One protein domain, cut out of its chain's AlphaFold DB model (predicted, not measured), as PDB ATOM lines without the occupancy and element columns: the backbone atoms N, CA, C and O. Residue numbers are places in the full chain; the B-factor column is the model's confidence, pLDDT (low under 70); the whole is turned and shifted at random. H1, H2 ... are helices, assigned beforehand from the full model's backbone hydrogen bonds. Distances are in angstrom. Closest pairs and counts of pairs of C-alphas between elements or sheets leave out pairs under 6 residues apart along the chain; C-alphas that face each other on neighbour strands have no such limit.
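What this domain is: This is residues 88 to 192 of the 206 residues of an uncharacterized protein of Chloroflexi bacterium OLB15 (UniProt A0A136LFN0). One long helix, H2, makes a spine with a helical group at each end: H3 folds back beside its later part and H4 crosses both, while H1 and H5 pack at its beginning, crossing each other. The long link of residues 164 to 176 runs back from the H3 and H4 end to the H1 and H5 end. The printed part has 105 residues, with five named helices in the order H1, H2, H3, H4, H5 and no named strand, an all-helix domain. It is compact, with a radius of gyration of the C-alphas of 14.3 A, yet elongated, spanning 43 by 27 by 24 A.

Where its parts are: The longest helix, H2, covers residues 103 to 123 and measures 30.4 A from first to last C-alpha, from (-7.143, -39.474, -56.744) to (16.816, -29.166, -41.179). H3 follows with residues 127 to 143, 24.1 A long, and H4 with residues 148 to 163, 22.6 A long. H1 holds residues 88 to 97, 14.0 A long, with C-alpha 88 at (-7.701, -35.213, -44.026). H5 holds residues 177 to 190, 20.0 A long, and its C-alpha 190 is at (-19.064, -44.949, -42.989).

How they stand to each other: H2 is the hub and touches the other four helices. With residues 114 to 121 alone it touches H3, in a hairpin at a shallow tilt of 18 degrees, opposite ways; the closest C-alphas, of Tyr 121 and Arg 130, are 5.3 A apart. With residues 115 to 122 alone it touches H4 at a steep tilt of 67 degrees, only just short of about perpendicular, the same way; the closest C-alphas, of Val 118 and Leu 159, are 6.1 A apart. H4, with residues 148 to 155 alone, touches H3 at a steep tilt of 59 degrees, opposite ways; the closest C-alphas, of Ile 138 and Ala 151, are 5.5 A apart. H2 touches H5 about perpendicular, at 73 degrees, and the closest C-alphas, of Arg 104 and Ser 177, are 4.7 A apart. H1 and H2, a hairpin, only just touch, with 3 pairs of C-alphas within 8 A; the closest, of Leu 92 and Met 106, are 7.0 A apart. H1 and H5 touch about perpendicular, at 81 degrees, with the closest C-alphas, of Tyr 89 and Val 184, 5.8 A apart. H4 and H5 are apart. In H1, H2, H3, H4 and H5 every O i to N i+4 pair is within hydrogen-bond range.

The domain as a whole: The two C-alphas farthest apart, of Asp 164 and Lys 192, are 45.6 A apart. The printed part has no cut. The links H1 to H2, H2 to H3 and H3 to H4 are tight, and the 13-residue link H4 to H5 is long. The mean pLDDT of the printed part is 87.3, and residues 167 to 172 are under 70.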
ATOM      1  N   LEU A  88      -8.400 -34.797 -42.811       83.31
ATOM      2  CA  LEU A  88      -7.701 -35.213 -44.026       83.31
ATOM      3  C   LEU A  88      -8.667 -35.823 -45.052       83.31
ATOM      4  O   LEU A  88      -8.578 -35.515 -46.233       83.31
ATOM      5  N   TYR A  89      -9.590 -36.695 -44.637       86.31
ATOM      6  CA  TYR A  89     -10.557 -37.288 -45.563       86.31
ATOM      7  C   TYR A  89     -11.668 -36.321 -45.953       86.31
ATOM      8  O   TYR A  89     -12.119 -36.395 -47.096       86.31
ATOM      9  N   GLU A  90     -12.086 -35.425 -45.057       83.25
ATOM     10  CA  GLU A  90     -12.994 -34.332 -45.411       83.25
ATOM     11  C   GLU A  90     -12.377 -33.429 -46.480       83.25
ATOM     12  O   GLU A  90     -13.018 -33.172 -47.494       83.25
ATOM     13  N   ASP A  91     -11.119 -33.027 -46.303       84.31
ATOM     14  CA  ASP A  91     -10.374 -32.191 -47.239       84.31
ATOM     15  C   ASP A  91     -10.177 -32.918 -48.564       84.31
ATOM     16  O   ASP A  91     -10.491 -32.375 -49.617       84.31
ATOM     17  N   LEU A  92      -9.733 -34.179 -48.544       89.50
ATOM     18  CA  LEU A  92      -9.597 -34.986 -49.759       89.50
ATOM     19  C   LEU A  92     -10.941 -35.151 -50.480       89.50
ATOM     20  O   LEU A  92     -11.008 -35.101 -51.710       89.50
ATOM     21  N   TYR A  93     -12.028 -35.323 -49.730       88.62
ATOM     22  CA  TYR A  93     -13.369 -35.387 -50.292       88.62
ATOM     23  C   TYR A  93     -13.821 -34.037 -50.862       88.62
ATOM     24  O   TYR A  93     -14.390 -34.012 -51.952       88.62
ATOM     25  N   TYR A  94     -13.530 -32.927 -50.187       87.38
ATOM     26  CA  TYR A  94     -13.789 -31.570 -50.663       87.38
ATOM     27  C   TYR A  94     -13.009 -31.278 -51.950       87.38
ATOM     28  O   TYR A  94     -13.606 -30.880 -52.950       87.38
ATOM     29  N   LEU A  95     -11.704 -31.570 -51.978       87.88
ATOM     30  CA  LEU A  95     -10.859 -31.457 -53.169       87.88
ATOM     31  C   LEU A  95     -11.448 -32.262 -54.333       87.88
ATOM     32  O   LEU A  95     -11.519 -31.770 -55.459       87.88
ATOM     33  N   GLN A  96     -11.911 -33.488 -54.076       91.81
ATOM     34  CA  GLN A  96     -12.548 -34.310 -55.101       91.81
ATOM     35  C   GLN A  96     -13.861 -33.700 -55.607       91.81
ATOM     36  O   GLN A  96     -14.106 -33.657 -56.813       91.81
ATOM     37  N   ARG A  97     -14.740 -33.313 -54.681       87.31
ATOM     38  CA  ARG A  97     -16.135 -32.968 -54.960       87.31
ATOM     39  C   ARG A  97     -16.280 -31.551 -55.501       87.31
ATOM     40  O   ARG A  97     -16.954 -31.366 -56.506       87.31
ATOM     41  N   GLU A  98     -15.661 -30.586 -54.837       87.06
ATOM     42  CA  GLU A  98     -15.824 -29.160 -55.123       87.06
ATOM     43  C   GLU A  98     -14.762 -28.662 -56.108       87.06
ATOM     44  O   GLU A  98     -15.052 -27.811 -56.945       87.06
ATOM     45  N   LEU A  99     -13.545 -29.222 -56.062       87.31
ATOM     46  CA  LEU A  99     -12.443 -28.805 -56.941       87.31
ATOM     47  C   LEU A  99     -12.140 -29.794 -58.077       87.31
ATOM     48  O   LEU A  99     -11.276 -29.525 -58.911       87.31
ATOM     49  N   GLY A 100     -12.828 -30.938 -58.132       91.88
ATOM     50  CA  GLY A 100     -12.679 -31.915 -59.214       91.88
ATOM     51  C   GLY A 100     -11.338 -32.655 -59.232       91.88
ATOM     52  O   GLY A 100     -10.959 -33.195 -60.273       91.88
ATOM     53  N   PHE A 101     -10.609 -32.700 -58.113       92.12
ATOM     54  CA  PHE A 101      -9.320 -33.387 -58.048       92.12
ATOM     55  C   PHE A 101      -9.468 -34.888 -58.306       92.12
ATOM     56  O   PHE A 101     -10.332 -35.573 -57.753       92.12
ATOM     57  N   THR A 102      -8.560 -35.429 -59.113       94.38
ATOM     58  CA  THR A 102      -8.410 -36.876 -59.277       94.38
ATOM     59  C   THR A 102      -7.670 -37.480 -58.082       94.38
ATOM     60  O   THR A 102      -6.844 -36.827 -57.443       94.38
ATOM     61  N   TYR A 103      -7.891 -38.769 -57.800       93.88
ATOM     62  CA  TYR A 103      -7.143 -39.474 -56.744       93.88
ATOM     63  C   TYR A 103      -5.630 -39.493 -56.984       93.88
ATOM     64  O   TYR A 103      -4.863 -39.590 -56.031       93.88
ATOM     65  N   ARG A 104      -5.198 -39.388 -58.247       93.19
ATOM     66  CA  ARG A 104      -3.788 -39.236 -58.604       93.19
ATOM     67  C   ARG A 104      -3.236 -37.892 -58.130       93.19
ATOM     68  O   ARG A 104      -2.232 -37.888 -57.436       93.19
ATOM     69  N   GLN A 105      -3.914 -36.786 -58.437       91.75
ATOM     70  CA  GLN A 105      -3.490 -35.449 -57.994       91.75
ATOM     71  C   GLN A 105      -3.472 -35.333 -56.468       91.75
ATOM     72  O   GLN A 105      -2.551 -34.755 -55.903       91.75
ATOM     73  N   MET A 106      -4.462 -35.921 -55.791       93.69
ATOM     74  CA  MET A 106      -4.457 -36.002 -54.329       93.69
ATOM     75  C   MET A 106      -3.242 -36.779 -53.809       93.69
ATOM     76  O   MET A 106      -2.560 -36.304 -52.911       93.69
ATOM     77  N   ALA A 107      -2.941 -37.952 -54.377       92.56
ATOM     78  CA  ALA A 107      -1.762 -38.728 -53.994       92.56
ATOM     79  C   ALA A 107      -0.462 -37.927 -54.196       92.56
ATOM     80  O   ALA A 107       0.350 -37.848 -53.279       92.56
ATOM     81  N   GLU A 108      -0.303 -37.261 -55.342       90.50
ATOM     82  CA  GLU A 108       0.843 -36.388 -55.638       90.50
ATOM     83  C   GLU A 108       0.990 -35.254 -54.602       90.50
ATOM     84  O   GLU A 108       2.094 -34.995 -54.117       90.50
ATOM     85  N   GLN A 109      -0.112 -34.614 -54.189       89.88
ATOM     86  CA  GLN A 109      -0.092 -33.591 -53.136       89.88
ATOM     87  C   GLN A 109       0.308 -34.153 -51.769       89.88
ATOM     88  O   GLN A 109       1.128 -33.549 -51.078       89.88
ATOM     89  N   LEU A 110      -0.231 -35.312 -51.384       91.62
ATOM     90  CA  LEU A 110       0.110 -35.948 -50.111       91.62
ATOM     91  C   LEU A 110       1.579 -36.384 -50.074       91.62
ATOM     92  O   LEU A 110       2.243 -36.158 -49.065       91.62
ATOM     93  N   ASN A 111       2.114 -36.938 -51.168       91.25
ATOM     94  CA  ASN A 111       3.543 -37.258 -51.263       91.25
ATOM     95  C   ASN A 111       4.402 -35.989 -51.230       91.25
ATOM     96  O   ASN A 111       5.414 -35.966 -50.540       91.25
ATOM     97  N   THR A 112       3.986 -34.903 -51.890       88.81
ATOM     98  CA  THR A 112       4.696 -33.612 -51.822       88.81
ATOM     99  C   THR A 112       4.766 -33.089 -50.386       88.81
ATOM    100  O   THR A 112       5.824 -32.659 -49.926       88.81
ATOM    101  N   TYR A 113       3.654 -33.161 -49.654       88.94
ATOM    102  CA  TYR A 113       3.612 -32.779 -48.247       88.94
ATOM    103  C   TYR A 113       4.488 -33.693 -47.380       88.94
ATOM    104  O   TYR A 113       5.237 -33.204 -46.535       88.94
ATOM    105  N   LEU A 114       4.472 -35.005 -47.638       91.06
ATOM    106  CA  LEU A 114       5.347 -35.963 -46.966       91.06
ATOM    107  C   LEU A 114       6.830 -35.630 -47.190       91.06
ATOM    108  O   LEU A 114       7.577 -35.569 -46.218       91.06
ATOM    109  N   ILE A 115       7.249 -35.346 -48.430       90.06
ATOM    110  CA  ILE A 115       8.628 -34.928 -48.752       90.06
ATOM    111  C   ILE A 115       9.005 -33.685 -47.943       90.06
ATOM    112  O   ILE A 115      10.077 -33.645 -47.344       90.06
ATOM    113  N   ALA A 116       8.118 -32.688 -47.885       88.81
ATOM    114  CA  ALA A 116       8.363 -31.466 -47.127       88.81
ATOM    115  C   ALA A 116       8.527 -31.734 -45.622       88.81
ATOM    116  O   ALA A 116       9.375 -31.115 -44.983       88.81
ATOM    117  N   LEU A 117       7.760 -32.668 -45.046       90.19
ATOM    118  CA  LEU A 117       7.949 -33.091 -43.655       90.19
ATOM    119  C   LEU A 117       9.328 -33.729 -43.453       90.19
ATOM    120  O   LEU A 117      10.042 -33.345 -42.532       90.19
ATOM    121  N   VAL A 118       9.737 -34.658 -44.319       91.69
ATOM    122  CA  VAL A 118      11.049 -35.317 -44.194       91.69
ATOM    123  C   VAL A 118      12.204 -34.316 -44.366       91.69
ATOM    124  O   VAL A 118      13.151 -34.325 -43.581       91.69
ATOM    125  N   ASP A 119      12.106 -33.395 -45.326       89.88
ATOM    126  CA  ASP A 119      13.091 -32.325 -45.535       89.88
ATOM    127  C   ASP A 119      13.180 -31.379 -44.323       89.88
ATOM    128  O   ASP A 119      14.271 -31.063 -43.841       89.88
ATOM    129  N   ASN A 120      12.034 -30.978 -43.761       89.56
ATOM    130  CA  ASN A 120      11.990 -30.156 -42.551       89.56
ATOM    131  C   ASN A 120      12.587 -30.879 -41.337       89.56
ATOM    132  O   ASN A 120      13.264 -30.243 -40.534       89.56
ATOM    133  N   TYR A 121      12.387 -32.195 -41.212       93.12
ATOM    134  CA  TYR A 121      13.008 -32.988 -40.149       93.12
ATOM    135  C   TYR A 121      14.537 -32.917 -40.219       93.12
ATOM    136  O   TYR A 121      15.184 -32.706 -39.195       93.12
ATOM    137  N   GLY A 122      15.112 -33.058 -41.419       89.06
ATOM    138  CA  GLY A 122      16.562 -33.001 -41.622       89.06
ATOM    139  C   GLY A 122      17.178 -31.629 -41.317       89.06
ATOM    140  O   GLY A 122      18.352 -31.550 -40.962       89.06
ATOM    141  N   LYS A 123      16.389 -30.554 -41.430       89.94
ATOM    142  CA  LYS A 123      16.816 -29.166 -41.179       89.94
ATOM    143  C   LYS A 123      16.576 -28.695 -39.747       89.94
ATOM    144  O   LYS A 123      17.170 -27.704 -39.325       89.94
ATOM    145  N   GLU A 124      15.682 -29.351 -39.020       95.00
ATOM    146  CA  GLU A 124      15.293 -28.935 -37.679       95.00
ATOM    147  C   GLU A 124      16.328 -29.379 -36.634       95.00
ATOM    148  O   GLU A 124      16.820 -30.508 -36.626       95.00
ATOM    149  N   SER A 125      16.658 -28.460 -35.728       89.25
ATOM    150  CA  SER A 125      17.683 -28.645 -34.696       89.25
ATOM    151  C   SER A 125      17.085 -28.942 -33.321       89.25
ATOM    152  O   SER A 125      17.715 -29.619 -32.509       89.25
ATOM    153  N   ALA A 126      15.859 -28.478 -33.060       91.06
ATOM    154  CA  ALA A 126      15.165 -28.742 -31.809       91.06
ATOM    155  C   ALA A 126      14.581 -30.164 -31.802       91.06
ATOM    156  O   ALA A 126      13.708 -30.496 -32.606       91.06
ATOM    157  N   GLU A 127      15.011 -30.995 -30.849       87.94
ATOM    158  CA  GLU A 127      14.592 -32.402 -30.762       87.94
ATOM    159  C   GLU A 127      13.076 -32.579 -30.618       87.94
ATOM    160  O   GLU A 127      12.480 -33.455 -31.246       87.94
ATOM    161  N   SER A 128      12.431 -31.700 -29.846       79.25
ATOM    162  CA  SER A 128      10.974 -31.695 -29.684       79.25
ATOM    163  C   SER A 128      10.255 -31.503 -31.019       79.25
ATOM    164  O   SER A 128       9.300 -32.218 -31.319       79.25
ATOM    165  N   ARG A 129      10.752 -30.597 -31.866       84.88
ATOM    166  CA  ARG A 129      10.189 -30.358 -33.198       84.88
ATOM    167  C   ARG A 129      10.513 -31.480 -34.176       84.88
ATOM    168  O   ARG A 129       9.639 -31.863 -34.944       84.88
ATOM    169  N   ARG A 130      11.714 -32.066 -34.131       89.81
ATOM    170  CA  ARG A 130      12.043 -33.260 -34.932       89.81
ATOM    171  C   ARG A 130      11.097 -34.415 -34.629       89.81
ATOM    172  O   ARG A 130      10.518 -34.998 -35.544       89.81
ATOM    173  N   THR A 131      10.898 -34.705 -33.344       83.88
ATOM    174  CA  THR A 131       9.952 -35.733 -32.889       83.88
ATOM    175  C   THR A 131       8.545 -35.459 -33.425       83.88
ATOM    176  O   THR A 131       7.889 -36.367 -33.936       83.88
ATOM    177  N   GLU A 132       8.106 -34.200 -33.390       80.25
ATOM    178  CA  GLU A 132       6.807 -33.780 -33.915       80.25
ATOM    179  C   GLU A 132       6.680 -33.995 -35.435       80.25
ATOM    180  O   GLU A 132       5.710 -34.599 -35.897       80.25
ATOM    181  N   ILE A 133       7.662 -33.534 -36.217       87.06
ATOM    182  CA  ILE A 133       7.668 -33.645 -37.683       87.06
ATOM    183  C   ILE A 133       7.666 -35.114 -38.114       87.06
ATOM    184  O   ILE A 133       6.882 -35.507 -38.980       87.06
ATOM    185  N   ARG A 134       8.501 -35.944 -37.473       92.75
ATOM    186  CA  ARG A 134       8.511 -37.393 -37.706       92.75
ATOM    187  C   ARG A 134       7.149 -37.994 -37.399       92.75
ATOM    188  O   ARG A 134       6.600 -38.695 -38.242       92.75
ATOM    189  N   SER A 135       6.575 -37.673 -36.237       85.88
ATOM    190  CA  SER A 135       5.240 -38.151 -35.870       85.88
ATOM    191  C   SER A 135       4.210 -37.796 -36.944       85.88
ATOM    192  O   SER A 135       3.468 -38.673 -37.365       85.88
ATOM    193  N   GLN A 136       4.204 -36.563 -37.463       85.12
ATOM    194  CA  GLN A 136       3.286 -36.134 -38.530       85.12
ATOM    195  C   GLN A 136       3.453 -36.937 -39.826       85.12
ATOM    196  O   GLN A 136       2.456 -37.337 -40.426       85.12
ATOM    197  N   ALA A 137       4.689 -37.214 -40.240       90.62
ATOM    198  CA  ALA A 137       4.965 -37.990 -41.447       90.62
ATOM    199  C   ALA A 137       4.492 -39.448 -41.320       90.62
ATOM    200  O   ALA A 137       3.779 -39.946 -42.195       90.62
ATOM    201  N   ILE A 138       4.828 -40.110 -40.206       90.44
ATOM    202  CA  ILE A 138       4.359 -41.471 -39.897       90.44
ATOM    203  C   ILE A 138       2.836 -41.503 -39.865       90.44
ATOM    204  O   ILE A 138       2.207 -42.355 -40.492       90.44
ATOM    205  N   LYS A 139       2.244 -40.502 -39.216       85.81
ATOM    206  CA  LYS A 139       0.805 -40.365 -39.107       85.81
ATOM    207  C   LYS A 139       0.130 -40.251 -40.490       85.81
ATOM    208  O   LYS A 139      -0.804 -40.979 -40.829       85.81
ATOM    209  N   LEU A 140       0.624 -39.384 -41.362       88.44
ATOM    210  CA  LEU A 140       0.083 -39.272 -42.717       88.44
ATOM    211  C   LEU A 140       0.127 -40.615 -43.476       88.44
ATOM    212  O   LEU A 140      -0.852 -41.015 -44.112       88.44
ATOM    213  N   MET A 141       1.246 -41.333 -43.376       91.50
ATOM    214  CA  MET A 141       1.429 -42.638 -44.012       91.50
ATOM    215  C   MET A 141       0.465 -43.701 -43.465       91.50
ATOM    216  O   MET A 141      -0.163 -44.437 -44.236       91.50
ATOM    217  N   GLU A 142       0.285 -43.752 -42.149       88.56
ATOM    218  CA  GLU A 142      -0.658 -44.659 -41.494       88.56
ATOM    219  C   GLU A 142      -2.110 -44.377 -41.879       88.56
ATOM    220  O   GLU A 142      -2.864 -45.312 -42.177       88.56
ATOM    221  N   ALA A 143      -2.499 -43.100 -41.975       85.44
ATOM    222  CA  ALA A 143      -3.810 -42.716 -42.492       85.44
ATOM    223  C   ALA A 143      -4.027 -43.305 -43.900       85.44
ATOM    224  O   ALA A 143      -5.064 -43.908 -44.182       85.44
ATOM    225  N   MET A 144      -2.996 -43.294 -44.748       90.69
ATOM    226  CA  MET A 144      -3.019 -43.917 -46.081       90.69
ATOM    227  C   MET A 144      -2.882 -45.453 -46.077       90.69
ATOM    228  O   MET A 144      -2.794 -46.088 -47.131       90.69
ATOM    229  N   GLY A 145      -2.945 -46.088 -44.904       89.06
ATOM    230  CA  GLY A 145      -2.951 -47.543 -44.744       89.06
ATOM    231  C   GLY A 145      -1.576 -48.182 -44.910       89.06
ATOM    232  O   GLY A 145      -1.488 -49.343 -45.310       89.06
ATOM    233  N   ILE A 146      -0.506 -47.428 -44.676       90.31
ATOM    234  CA  ILE A 146       0.841 -47.975 -44.501       90.31
ATOM    235  C   ILE A 146       0.955 -48.418 -43.039       90.31
ATOM    236  O   ILE A 146       0.475 -47.734 -42.142       90.31
ATOM    237  N   LYS A 147       1.519 -49.598 -42.779       89.50
ATOM    238  CA  LYS A 147       1.719 -50.053 -41.397       89.50
ATOM    239  C   LYS A 147       2.841 -49.244 -40.739       89.50
ATOM    240  O   LYS A 147       3.754 -48.812 -41.434       89.50
ATOM    241  N   SER A 148       2.779 -49.076 -39.420       87.19
ATOM    242  CA  SER A 148       3.718 -48.241 -38.653       87.19
ATOM    243  C   SER A 148       5.190 -48.616 -38.873       87.19
ATOM    244  O   SER A 148       6.020 -47.763 -39.169       87.19
ATOM    245  N   ASP A 149       5.502 -49.914 -38.841       89.88
ATOM    246  CA  ASP A 149       6.836 -50.465 -39.106       89.88
ATOM    247  C   ASP A 149       7.349 -50.111 -40.510       89.88
ATOM    248  O   ASP A 149       8.492 -49.690 -40.672       89.88
ATOM    249  N   TYR A 150       6.487 -50.201 -41.524       91.12
ATOM    250  CA  TYR A 150       6.827 -49.779 -42.885       91.12
ATOM    251  C   TYR A 150       6.937 -48.259 -43.013       91.12
ATOM    252  O   TYR A 150       7.817 -47.777 -43.718       91.12
ATOM    253  N   ALA A 151       6.072 -47.495 -42.345       91.94
ATOM    254  CA  ALA A 151       6.110 -46.037 -42.363       91.94
ATOM    255  C   ALA A 151       7.454 -45.513 -41.825       91.94
ATOM    256  O   ALA A 151       8.025 -44.584 -42.391       91.94
ATOM    257  N   GLU A 152       8.000 -46.151 -40.789       92.19
ATOM    258  CA  GLU A 152       9.315 -45.817 -40.232       92.19
ATOM    259  C   GLU A 152      10.471 -46.128 -41.189       92.19
ATOM    260  O   GLU A 152      11.413 -45.336 -41.304       92.19
ATOM    261  N   ILE A 153      10.385 -47.247 -41.916       91.44
ATOM    262  CA  ILE A 153      11.344 -47.584 -42.975       91.44
ATOM    263  C   ILE A 153      11.303 -46.508 -44.065       91.44
ATOM    264  O   ILE A 153      12.338 -45.923 -44.376       91.44
ATOM    265  N   TRP A 154      10.110 -46.172 -44.564       91.06
ATOM    266  CA  TRP A 154       9.916 -45.132 -45.581       91.06
ATOM    267  C   TRP A 154      10.434 -43.766 -45.140       91.06
ATOM    268  O   TRP A 154      11.092 -43.073 -45.915       91.06
ATOM    269  N   PHE A 155      10.169 -43.378 -43.892       92.50
ATOM    270  CA  PHE A 155      10.670 -42.124 -43.340       92.50
ATOM    271  C   PHE A 155      12.204 -42.105 -43.311       92.50
ATOM    272  O   PHE A 155      12.830 -41.146 -43.763       92.50
ATOM    273  N   SER A 156      12.813 -43.193 -42.836       92.56
ATOM    274  CA  SER A 156      14.268 -43.337 -42.740       92.56
ATOM    275  C   SER A 156      14.952 -43.373 -44.110       92.56
ATOM    276  O   SER A 156      16.029 -42.803 -44.280       92.56
ATOM    277  N   GLU A 157      14.344 -44.029 -45.099       89.81
ATOM    278  CA  GLU A 157      14.826 -44.042 -46.484       89.81
ATOM    279  C   GLU A 157      14.680 -42.671 -47.144       89.81
ATOM    280  O   GLU A 157      15.624 -42.195 -47.772       89.81
ATOM    281  N   GLY A 158      13.549 -41.995 -46.927       88.88
ATOM    282  CA  GLY A 158      13.329 -40.627 -47.390       88.88
ATOM    283  C   GLY A 158      14.402 -39.663 -46.887       88.88
ATOM    284  O   GLY A 158      14.906 -38.855 -47.662       88.88
ATOM    285  N   LEU A 159      14.816 -39.785 -45.620       91.00
ATOM    286  CA  LEU A 159      15.901 -38.967 -45.066       91.00
ATOM    287  C   LEU A 159      17.224 -39.169 -45.806       91.00
ATOM    288  O   LEU A 159      17.906 -38.188 -46.097       91.00
ATOM    289  N   LYS A 160      17.578 -40.418 -46.130       89.75
ATOM    290  CA  LYS A 160      18.802 -40.727 -46.889       89.75
ATOM    291  C   LYS A 160      18.742 -40.117 -48.289       89.75
ATOM    292  O   LYS A 160      19.658 -39.419 -48.695       89.75
ATOM    293  N   ILE A 161      17.619 -40.305 -48.978       85.06
ATOM    294  CA  ILE A 161      17.399 -39.814 -50.344       85.06
ATOM    295  C   ILE A 161      17.475 -38.285 -50.411       85.06
ATOM    296  O   ILE A 161      18.134 -37.738 -51.297       85.06
ATOM    297  N   ILE A 162      16.848 -37.591 -49.454       85.50
ATOM    298  CA  ILE A 162      16.892 -36.126 -49.374       85.50
ATOM    299  C   ILE A 162      18.306 -35.637 -49.036       85.50
ATOM    300  O   ILE A 162      18.761 -34.658 -49.630       85.50
ATOM    301  N   ALA A 163      19.019 -36.319 -48.133       86.31
ATOM    302  CA  ALA A 163      20.414 -36.002 -47.818       86.31
ATOM    303  C   ALA A 163      21.339 -36.163 -49.038       86.31
ATOM    304  O   ALA A 163      22.236 -35.344 -49.234       86.31
ATOM    305  N   ASP A 164      21.059 -37.140 -49.903       87.00
ATOM    306  CA  ASP A 164      21.767 -37.373 -51.168       87.00
ATOM    307  C   ASP A 164      21.363 -36.379 -52.282       87.00
ATOM    308  O   ASP A 164      21.793 -36.496 -53.431       87.00
ATOM    309  N   GLY A 165      20.523 -35.382 -51.972       82.38
ATOM    310  CA  GLY A 165      20.073 -34.346 -52.905       82.38
ATOM    311  C   GLY A 165      18.982 -34.796 -53.880       82.38
ATOM    312  O   GLY A 165      18.560 -34.013 -54.737       82.38
ATOM    313  N   SER A 166      18.489 -36.029 -53.748       77.69
ATOM    314  CA  SER A 166      17.380 -36.541 -54.547       77.69
ATOM    315  C   SER A 166      16.051 -36.033 -53.978       77.69
ATOM    316  O   SER A 166      15.762 -36.175 -52.795       77.69
ATOM    317  N   ARG A 167      15.220 -35.409 -54.823       65.69
ATOM    318  CA  ARG A 167      13.918 -34.834 -54.419       65.69
ATOM    319  C   ARG A 167      12.716 -35.736 -54.691       65.69
ATOM    320  O   ARG A 167      11.581 -35.302 -54.528       65.69
ATOM    321  N   THR A 168      12.947 -36.961 -55.138       65.06
ATOM    322  CA  THR A 168      11.893 -37.928 -55.443       65.06
ATOM    323  C   THR A 168      12.035 -39.103 -54.495       65.06
ATOM    324  O   THR A 168      13.123 -39.669 -54.397       65.06
ATOM    325  N   PHE A 169      10.948 -39.474 -53.811       64.31
ATOM    326  CA  PHE A 169      10.863 -40.764 -53.127       64.31
ATOM    327  C   PHE A 169      11.188 -41.911 -54.121       64.31
ATOM    328  O   PHE A 169      11.179 -41.690 -55.338       64.31
ATOM    329  N   PRO A 170      11.519 -43.120 -53.628       59.19
ATOM    330  CA  PRO A 170      11.666 -44.323 -54.441       59.19
ATOM    331  C   PRO A 170      10.550 -44.457 -55.491       59.19
ATOM    332  O   PRO A 170       9.451 -43.952 -55.273       59.19
ATOM    333  N   PRO A 171      10.799 -45.154 -56.617       55.78
ATOM    334  CA  PRO A 171       9.910 -45.162 -57.785       55.78
ATOM    335  C   PRO A 171       8.464 -45.614 -57.512       55.78
ATOM    336  O   PRO A 171       7.585 -45.329 -58.324       55.78
ATOM    337  N   ASP A 172       8.209 -46.258 -56.374       69.62
ATOM    338  CA  ASP A 172       6.868 -46.500 -55.857       69.62
ATOM    339  C   ASP A 172       6.543 -45.470 -54.765       69.62
ATOM    340  O   ASP A 172       6.972 -45.615 -53.625       69.62
ATOM    341  N   ASP A 173       5.775 -44.425 -55.084       70.75
ATOM    342  CA  ASP A 173       5.310 -43.468 -54.072       70.75
ATOM    343  C   ASP A 173       4.610 -44.198 -52.902       70.75
ATOM    344  O   ASP A 173       3.718 -45.026 -53.143       70.75
ATOM    345  N   PRO A 174       4.917 -43.870 -51.628       82.75
ATOM    346  CA  PRO A 174       4.314 -44.559 -50.485       82.75
ATOM    347  C   PRO A 174       2.785 -44.394 -50.474       82.75
ATOM    348  O   PRO A 174       2.035 -45.312 -50.107       82.75
ATOM    349  N   ILE A 175       2.297 -43.235 -50.929       91.81
ATOM    350  CA  ILE A 175       0.876 -42.912 -51.029       91.81
ATOM    351  C   ILE A 175       0.444 -42.992 -52.497       91.81
ATOM    352  O   ILE A 175       0.682 -42.082 -53.281       91.81
ATOM    353  N   THR A 176      -0.235 -44.074 -52.875       93.06
ATOM    354  CA  THR A 176      -0.727 -44.277 -54.247       93.06
ATOM    355  C   THR A 176      -2.161 -43.785 -54.431       93.06
ATOM    356  O   THR A 176      -2.957 -43.738 -53.487       93.06
ATOM    357  N   SER A 177      -2.553 -43.504 -55.678       93.62
ATOM    358  CA  SER A 177      -3.937 -43.120 -56.006       93.62
ATOM    359  C   SER A 177      -4.976 -44.160 -55.550       93.62
ATOM    360  O   SER A 177      -6.072 -43.806 -55.115       93.62
ATOM    361  N   GLN A 178      -4.625 -45.451 -55.585       93.38
ATOM    362  CA  GLN A 178      -5.463 -46.552 -55.117       93.38
ATOM    363  C   GLN A 178      -5.650 -46.514 -53.598       93.38
ATOM    364  O   GLN A 178      -6.771 -46.725 -53.131       93.38
ATOM    365  N   LYS A 179      -4.592 -46.207 -52.828       93.31
ATOM    366  CA  LYS A 179      -4.684 -46.020 -51.371       93.31
ATOM    367  C   LYS A 179      -5.610 -44.854 -51.034       93.31
ATOM    368  O   LYS A 179      -6.549 -45.042 -50.263       93.31
ATOM    369  N   VAL A 180      -5.413 -43.699 -51.679       92.75
ATOM    370  CA  VAL A 180      -6.269 -42.515 -51.487       92.75
ATOM    371  C   VAL A 180      -7.727 -42.847 -51.809       92.75
ATOM    372  O   VAL A 180      -8.607 -42.642 -50.973       92.75
ATOM    373  N   LYS A 181      -7.995 -43.441 -52.980       93.69
ATOM    374  CA  LYS A 181      -9.346 -43.859 -53.380       93.69
ATOM    375  C   LYS A 181      -9.977 -44.795 -52.355       93.69
ATOM    376  O   LYS A 181     -11.132 -44.588 -51.982       93.69
ATOM    377  N   GLY A 182      -9.244 -45.822 -51.922       91.50
ATOM    378  CA  GLY A 182      -9.724 -46.806 -50.956       91.50
ATOM    379  C   GLY A 182     -10.119 -46.156 -49.634       91.50
ATOM    380  O   GLY A 182     -11.221 -46.392 -49.143       91.50
ATOM    381  N   LYS A 183      -9.263 -45.276 -49.105       90.38
ATOM    382  CA  LYS A 183      -9.490 -44.583 -47.834       90.38
ATOM    383  C   LYS A 183     -10.634 -43.577 -47.892       90.38
ATOM    384  O   LYS A 183     -11.529 -43.648 -47.053       90.38
ATOM    385  N   VAL A 184     -10.676 -42.721 -48.915       89.88
ATOM    386  CA  VAL A 184     -11.781 -41.767 -49.112       89.88
ATOM    387  C   VAL A 184     -13.105 -42.511 -49.312       89.88
ATOM    388  O   VAL A 184     -14.114 -42.142 -48.719       89.88
ATOM    389  N   SER A 185     -13.123 -43.592 -50.100       89.69
ATOM    390  CA  SER A 185     -14.342 -44.386 -50.325       89.69
ATOM    391  C   SER A 185     -14.831 -45.063 -49.045       89.69
ATOM    392  O   SER A 185     -16.023 -45.005 -48.741       89.69
ATOM    393  N   TYR A 186     -13.918 -45.672 -48.284       88.25
ATOM    394  CA  TYR A 186     -14.229 -46.287 -46.997       88.25
ATOM    395  C   TYR A 186     -14.809 -45.260 -46.018       88.25
ATOM    396  O   TYR A 186     -15.913 -45.457 -45.511       88.25
ATOM    397  N   TRP A 187     -14.125 -44.128 -45.829       86.94
ATOM    398  CA  TRP A 187     -14.583 -43.052 -44.953       86.94
ATOM    399  C   TRP A 187     -15.972 -42.541 -45.365       86.94
ATOM    400  O   TRP A 187     -16.898 -42.549 -44.556       86.94
ATOM    401  N   ARG A 188     -16.188 -42.231 -46.650       86.31
ATOM    402  CA  ARG A 188     -17.502 -41.803 -47.162       86.31
ATOM    403  C   ARG A 188     -18.611 -42.815 -46.888       86.31
ATOM    404  O   ARG A 188     -19.716 -42.413 -46.527       86.31
ATOM    405  N   SER A 189     -18.330 -44.108 -47.064       84.75
ATOM    406  CA  SER A 189     -19.314 -45.168 -46.816       84.75
ATOM    407  C   SER A 189     -19.750 -45.207 -45.351       84.75
ATOM    408  O   SER A 189     -20.938 -45.356 -45.066       84.75
ATOM    409  N   LYS A 190     -18.808 -44.977 -44.428       80.81
ATOM    410  CA  LYS A 190     -19.064 -44.949 -42.989       80.81
ATOM    411  C   LYS A 190     -19.951 -43.768 -42.588       80.81
ATOM    412  O   LYS A 190     -20.884 -43.936 -41.808       80.81
ATOM    413  N   TRP A 191     -19.703 -42.601 -43.176       78.31
ATOM    414  CA  TRP A 191     -20.431 -41.359 -42.891       78.31
ATOM    415  C   TRP A 191     -21.669 -41.143 -43.774       78.31
ATOM    416  O   TRP A 191     -22.287 -40.083 -43.723       78.31
ATOM    417  N   LYS A 192     -22.057 -42.144 -44.579       82.50
ATOM    418  CA  LYS A 192     -23.219 -42.096 -45.490       82.50
ATOM    419  C   LYS A 192     -23.207 -40.871 -46.420       82.50
ATOM    420  O   LYS A 192     -24.260 -40.343 -46.778       82.50
TER     421      LYS A 192